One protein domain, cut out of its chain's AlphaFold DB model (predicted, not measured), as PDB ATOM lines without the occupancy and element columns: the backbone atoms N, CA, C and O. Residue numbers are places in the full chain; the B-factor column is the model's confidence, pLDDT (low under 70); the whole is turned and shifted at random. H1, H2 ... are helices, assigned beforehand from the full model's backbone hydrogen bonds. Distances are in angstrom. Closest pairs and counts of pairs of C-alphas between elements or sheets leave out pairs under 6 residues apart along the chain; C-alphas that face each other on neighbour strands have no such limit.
ATOM      1  N   PHE A  24     -24.998  20.161  23.765       94.00
ATOM      2  CA  PHE A  24     -24.454  20.828  24.950       94.00
ATOM      3  C   PHE A  24     -25.340  21.988  25.403       94.00
ATOM      4  O   PHE A  24     -25.885  22.737  24.596       94.00
ATOM      5  N   LYS A  25     -25.408  22.192  26.723       92.31
ATOM      6  CA  LYS A  25     -26.142  23.312  27.337       92.31
ATOM      7  C   LYS A  25     -25.494  24.683  27.102       92.31
ATOM      8  O   LYS A  25     -26.189  25.688  27.031       92.31
ATOM      9  N   ASP A  26     -24.165  24.728  27.026       92.94
ATOM     10  CA  ASP A  26     -23.371  25.947  26.879       92.94
ATOM     11  C   ASP A  26     -21.993  25.622  26.276       92.94
ATOM     12  O   ASP A  26     -21.524  24.479  26.337       92.94
ATOM     13  N   LYS A  27     -21.324  26.641  25.720       92.19
ATOM     14  CA  LYS A  27     -19.970  26.523  25.146       92.19
ATOM     15  C   LYS A  27     -18.957  26.007  26.167       92.19
ATOM     16  O   LYS A  27     -18.091  25.208  25.830       92.19
ATOM     17  N   SER A  28     -19.078  26.418  27.430       91.88
ATOM     18  CA  SER A  28     -18.172  25.981  28.496       91.88
ATOM     19  C   SER A  28     -18.265  24.476  28.762       91.88
ATOM     20  O   SER A  28     -17.278  23.866  29.150       91.88
ATOM     21  N   SER A  29     -19.424  23.858  28.551       93.06
ATOM     22  CA  SER A  29     -19.646  22.420  28.722       93.06
ATOM     23  C   SER A  29     -18.961  21.626  27.624       93.06
ATOM     24  O   SER A  29     -18.351  20.603  27.918       93.06
ATOM     25  N   LEU A  30     -18.997  22.141  26.395       94.12
ATOM     26  CA  LEU A  30     -18.248  21.587  25.274       94.12
ATOM     27  C   LEU A  30     -16.732  21.705  25.506       94.12
ATOM     28  O   LEU A  30     -16.017  20.719  25.355       94.12
ATOM     29  N   VAL A  31     -16.251  22.874  25.947       93.81
ATOM     30  CA  VAL A  31     -14.826  23.079  26.272       93.81
ATOM     31  C   VAL A  31     -14.370  22.155  27.403       93.81
ATOM     32  O   VAL A  31     -13.312  21.548  27.285       93.81
ATOM     33  N   ARG A  32     -15.162  22.005  28.474       92.88
ATOM     34  CA  ARG A  32     -14.844  21.079  29.576       92.88
ATOM     35  C   ARG A  32     -14.683  19.649  29.073       92.88
ATOM     36  O   ARG A  32     -13.640  19.059  29.306       92.88
ATOM     37  N   LEU A  33     -15.650  19.144  28.303       95.00
ATOM     38  CA  LEU A  33     -15.552  17.794  27.750       95.00
ATOM     39  C   LEU A  33     -14.328  17.630  26.837       95.00
ATOM     40  O   LEU A  33     -13.684  16.584  26.859       95.00
ATOM     41  N   ALA A  34     -14.011  18.639  26.023       93.81
ATOM     42  CA  ALA A  34     -12.834  18.603  25.161       93.81
ATOM     43  C   ALA A  34     -11.532  18.524  25.975       93.81
ATOM     44  O   ALA A  34     -10.654  17.733  25.635       93.81
ATOM     45  N   LEU A  35     -11.427  19.296  27.062       94.44
ATOM     46  CA  LEU A  35     -10.282  19.252  27.973       94.44
ATOM     47  C   LEU A  35     -10.187  17.914  28.715       94.44
ATOM     48  O   LEU A  35      -9.099  17.353  28.784       94.44
ATOM     49  N   ASP A  36     -11.308  17.372  29.194       96.00
ATOM     50  CA  ASP A  36     -11.344  16.068  29.868       96.00
ATOM     51  C   ASP A  36     -10.882  14.949  28.922       96.00
ATOM     52  O   ASP A  36     -10.061  14.110  29.288       96.00
ATOM     53  N   LYS A  37     -11.352  14.969  27.667       96.25
ATOM     54  CA  LYS A  37     -10.916  14.021  26.630       96.25
ATOM     55  C   LYS A  37      -9.430  14.150  26.313       96.25
ATOM     56  O   LYS A  37      -8.756  13.136  26.170       96.25
ATOM     57  N   LEU A  38      -8.923  15.377  26.196       95.75
ATOM     58  CA  LEU A  38      -7.502  15.614  25.949       95.75
ATOM     59  C   LEU A  38      -6.646  15.109  27.117       95.75
ATOM     60  O   LEU A  38      -5.611  14.492  26.892       95.75
ATOM     61  N   HIS A  39      -7.087  15.341  28.354       95.00
ATOM     62  CA  HIS A  39      -6.391  14.868  29.543       95.00
ATOM     63  C   HIS A  39      -6.306  13.339  29.578       95.00
ATOM     64  O   HIS A  39      -5.206  12.805  29.694       95.00
ATOM     65  N   GLN A  40      -7.433  12.649  29.376       96.06
ATOM     66  CA  GLN A  40      -7.476  11.184  29.310       96.06
ATOM     67  C   GLN A  40      -6.582  10.623  28.203       96.06
ATOM     68  O   GLN A  40      -5.917   9.608  28.393       96.06
ATOM     69  N   GLU A  41      -6.549  11.281  27.045       96.75
ATOM     70  CA  GLU A  41      -5.697  10.864  25.935       96.75
ATOM     71  C   GLU A  41      -4.208  10.998  26.276       96.75
ATOM     72  O   GLU A  41      -3.432  10.084  26.004       96.75
ATOM     73  N   ILE A  42      -3.810  12.098  26.920       95.62
ATOM     74  CA  ILE A  42      -2.428  12.300  27.374       95.62
ATOM     75  C   ILE A  42      -2.041  11.246  28.420       95.62
ATOM     76  O   ILE A  42      -0.967  10.656  28.321       95.62
ATOM     77  N   GLU A  43      -2.906  10.981  29.402       95.12
ATOM     78  CA  GLU A  43      -2.656   9.954  30.421       95.12
ATOM     79  C   GLU A  43      -2.519   8.562  29.798       95.12
ATOM     80  O   GLU A  43      -1.581   7.829  30.110       95.12
ATOM     81  N   ARG A  44      -3.405   8.215  28.859       94.94
ATOM     82  CA  ARG A  44      -3.336   6.951  28.119       94.94
ATOM     83  C   ARG A  44      -2.012   6.809  27.376       94.94
ATOM     84  O   ARG A  44      -1.368   5.773  27.493       94.94
ATOM     85  N   GLN A  45      -1.578   7.844  26.661       94.50
ATOM     86  CA  GLN A  45      -0.303   7.824  25.938       94.50
ATOM     87  C   GLN A  45       0.893   7.649  26.882       94.50
ATOM     88  O   GLN A  45       1.824   6.911  26.563       94.50
ATOM     89  N   GLN A  46       0.864   8.270  28.064       93.25
ATOM     90  CA  GLN A  46       1.905   8.085  29.079       93.25
ATOM     91  C   GLN A  46       1.929   6.654  29.633       93.25
ATOM     92  O   GLN A  46       3.007   6.092  29.828       93.25
ATOM     93  N   LEU A  47       0.760   6.050  29.860       93.12
ATOM     94  CA  LEU A  47       0.645   4.657  30.297       93.12
ATOM     95  C   LEU A  47       1.118   3.677  29.218       93.12
ATOM     96  O   LEU A  47       1.837   2.731  29.521       93.12
ATOM     97  N   GLU A  48       0.764   3.908  27.955       94.25
ATOM     98  CA  GLU A  48       1.239   3.095  26.830       94.25
ATOM     99  C   GLU A  48       2.763   3.198  26.678       94.25
ATOM    100  O   GLU A  48       3.446   2.189  26.488       94.25
ATOM    101  N   GLN A  49       3.315   4.406  26.818       93.31
ATOM    102  CA  GLN A  49       4.756   4.623  26.780       93.31
ATOM    103  C   GLN A  49       5.468   3.919  27.938       93.31
ATOM    104  O   GLN A  49       6.492   3.273  27.715       93.31
ATOM    105  N   SER A  50       4.941   4.012  29.162       91.69
ATOM    106  CA  SER A  50       5.548   3.343  30.314       91.69
ATOM    107  C   SER A  50       5.472   1.823  30.179       91.69
ATOM    108  O   SER A  50       6.491   1.158  30.347       91.69
ATOM    109  N   ALA A  51       4.323   1.273  29.775       92.25
ATOM    110  CA  ALA A  51       4.156  -0.156  29.523       92.25
ATOM    111  C   ALA A  51       5.138  -0.668  28.461       92.25
ATOM    112  O   ALA A  51       5.743  -1.726  28.636       92.25
ATOM    113  N   ARG A  52       5.357   0.104  27.390       93.81
ATOM    114  CA  ARG A  52       6.348  -0.228  26.364       93.81
ATOM    115  C   ARG A  52       7.771  -0.261  26.923       93.81
ATOM    116  O   ARG A  52       8.492  -1.210  26.646       93.81
ATOM    117  N   LEU A  53       8.159   0.733  27.721       92.88
ATOM    118  CA  LEU A  53       9.482   0.758  28.355       92.88
ATOM    119  C   LEU A  53       9.675  -0.437  29.299       92.88
ATOM    120  O   LEU A  53      10.728  -1.068  29.276       92.88
ATOM    121  N   TYR A  54       8.653  -0.795  30.081       89.19
ATOM    122  CA  TYR A  54       8.692  -1.994  30.921       89.19
ATOM    123  C   TYR A  54       8.835  -3.274  30.097       89.19
ATOM    124  O   TYR A  54       9.632  -4.134  30.459       89.19
ATOM    125  N   ALA A  55       8.111  -3.394  28.981       90.69
ATOM    126  CA  ALA A  55       8.225  -4.541  28.086       90.69
ATOM    127  C   ALA A  55       9.625  -4.646  27.460       90.69
ATOM    128  O   ALA A  55      10.159  -5.745  27.355       90.69
ATOM    129  N   GLU A  56      10.236  -3.519  27.087       91.19
ATOM    130  CA  GLU A  56      11.607  -3.477  26.562       91.19
ATOM    131  C   GLU A  56      12.633  -3.926  27.618       91.19
ATOM    132  O   GLU A  56      13.518  -4.721  27.306       91.19
ATOM    133  N   VAL A  57      12.488  -3.485  28.874       91.25
ATOM    134  CA  VAL A  57      13.346  -3.928  29.990       91.25
ATOM    135  C   VAL A  57      13.156  -5.416  30.276       91.25
ATOM    136  O   VAL A  57      14.135  -6.148  30.379       91.25
ATOM    137  N   TYR A  58      11.907  -5.874  30.361       88.69
ATOM    138  CA  TYR A  58      11.579  -7.274  30.616       88.69
ATOM    139  C   TYR A  58      12.112  -8.194  29.513       88.69
ATOM    140  O   TYR A  58      12.705  -9.225  29.808       88.69
ATOM    141  N   ALA A  59      11.976  -7.795  28.243       89.25
ATOM    142  CA  ALA A  59      12.481  -8.559  27.102       89.25
ATOM    143  C   ALA A  59      14.010  -8.732  27.119       89.25
ATOM    144  O   ALA A  59      14.518  -9.713  26.578       89.25
ATOM    145  N   ALA A  60      14.740  -7.795  27.729       89.38
ATOM    146  CA  ALA A  60      16.190  -7.862  27.870       89.38
ATOM    147  C   ALA A  60      16.658  -8.708  29.072       89.38
ATOM    148  O   ALA A  60      17.851  -8.995  29.168       89.38
ATOM    149  N   ASP A  61      15.751  -9.103  29.970       91.00
ATOM    150  CA  ASP A  61      16.058  -9.837  31.200       91.00
ATOM    151  C   ASP A  61      15.488 -11.265  31.150       91.00
ATOM    152  O   ASP A  61      14.327 -11.528  31.473       91.00
ATOM    153  N   GLU A  62      16.320 -12.200  30.689       88.31
ATOM    154  CA  GLU A  62      15.957 -13.609  30.497       88.31
ATOM    155  C   GLU A  62      15.758 -14.354  31.830       88.31
ATOM    156  O   GLU A  62      14.907 -15.237  31.926       88.31
ATOM    157  N   GLU A  63      16.487 -13.970  32.884       91.88
ATOM    158  CA  GLU A  63      16.315 -14.537  34.228       91.88
ATOM    159  C   GLU A  63      14.951 -14.139  34.804       91.88
ATOM    160  O   GLU A  63      14.199 -14.987  35.293       91.88
ATOM    161  N   LEU A  64      14.586 -12.860  34.681       88.00
ATOM    162  CA  LEU A  64      13.282 -12.364  35.110       88.00
ATOM    163  C   LEU A  64      12.129 -13.022  34.338       88.00
ATOM    164  O   LEU A  64      11.095 -13.338  34.936       88.00
ATOM    165  N   GLN A  65      12.299 -13.269  33.036       89.19
ATOM    166  CA  GLN A  65      11.333 -14.022  32.229       89.19
ATOM    167  C   GLN A  65      11.123 -15.435  32.772       89.19
ATOM    168  O   GLN A  65       9.991 -15.812  33.075       89.19
ATOM    169  N   GLN A  66      12.210 -16.174  33.006       90.06
ATOM    170  CA  GLN A  66      12.151 -17.538  33.542       90.06
ATOM    171  C   GLN A  66      11.496 -17.600  34.928       90.06
ATOM    172  O   GLN A  66      10.697 -18.498  35.196       90.06
ATOM    173  N   LEU A  67      11.790 -16.636  35.807       89.38
ATOM    174  CA  LEU A  67      11.151 -16.536  37.123       89.38
ATOM    175  C   LEU A  67       9.650 -16.241  37.015       89.38
ATOM    176  O   LEU A  67       8.855 -16.800  37.772       89.38
ATOM    177  N   THR A  68       9.257 -15.384  36.070       86.44
ATOM    178  CA  THR A  68       7.848 -15.052  35.820       86.44
ATOM    179  C   THR A  68       7.082 -16.267  35.295       86.44
ATOM    180  O   THR A  68       6.001 -16.573  35.800       86.44
ATOM    181  N   ASP A  69       7.662 -17.003  34.345       86.94
ATOM    182  CA  ASP A  69       7.077 -18.224  33.783       86.94
ATOM    183  C   ASP A  69       6.933 -19.330  34.833       86.94
ATOM    184  O   ASP A  69       5.901 -20.002  34.900       86.94
ATOM    185  N   ALA A  70       7.936 -19.495  35.701       88.00
ATOM    186  CA  ALA A  70       7.878 -20.458  36.797       88.00
ATOM    187  C   ALA A  70       6.760 -20.124  37.800       88.00
ATOM    188  O   ALA A  70       6.052 -21.023  38.253       88.00
ATOM    189  N   ALA A  71       6.558 -18.840  38.112       85.25
ATOM    190  CA  ALA A  71       5.520 -18.396  39.043       85.25
ATOM    191  C   ALA A  71       4.090 -18.529  38.481       85.25
ATOM    192  O   ALA A  71       3.149 -18.721  39.251       85.25
ATOM    193  N   LEU A  72       3.910 -18.460  37.155       83.12
ATOM    194  CA  LEU A  72       2.604 -18.645  36.505       83.12
ATOM    195  C   LEU A  72       2.041 -20.062  36.697       83.12
ATOM    196  O   LEU A  72       0.823 -20.223  36.754       83.12
TER     197      LEU A  72
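Overview. This is residues 24 to 72 of the 77 residues of an uncharacterized protein of Chamaesiphon polymorphus CCALA 037 (UniProt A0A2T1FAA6). Picture an L with very unequal arms: one long, nearly straight helix, H1, makes the long arm, and a short helix, H2, turns off sharply at its far end as the short arm. The two helices meet at a corner, and no other named element packs on the long arm, which makes nearly the whole length. The printed part has 49 residues with two named helices, H1 then H2, and no named strand; its class is all helix. It is extended, with a radius of gyration of the C-alphas of 19.3 A, and the C-alphas span 57 by 19 by 7 A.

Arrangement. Begin with H1, residues 27 to 60, and look at its end for H2, residues 62 to 72. The two only just touch, with 3 pairs of C-alphas within 8 A, and they touch only at the corner by their link. H1 touches H2 with residues 58 to 59 alone; the closest C-alphas are those of Tyr 58 and Gln 65, 6.9 A apart. Their lines stand at 72 degrees, only just about perpendicular, and their centres are 29.0 A apart. In both H1 and H2 every O i to N i+4 pair is within hydrogen-bond range.

Along the chain. Find C-alpha 27 at (-19.970, 26.523, 25.146); from there H1 runs 50.0 A to C-alpha 60 at (16.190, -7.862, 27.870). Asp 61 is the tight link. H2 then runs 15.5 A from Glu 62 to C-alpha 72 at (2.604, -18.645, 36.505).

Size, cuts and confidence. The two C-alphas farthest apart are those of Lys 25 and Glu 63, 57.3 A. The printed part has no cut. Residues 25 to 32 and 34 to 72 stand free. The mean pLDDT of the printed part is 92.0, and no printed residue is under 70.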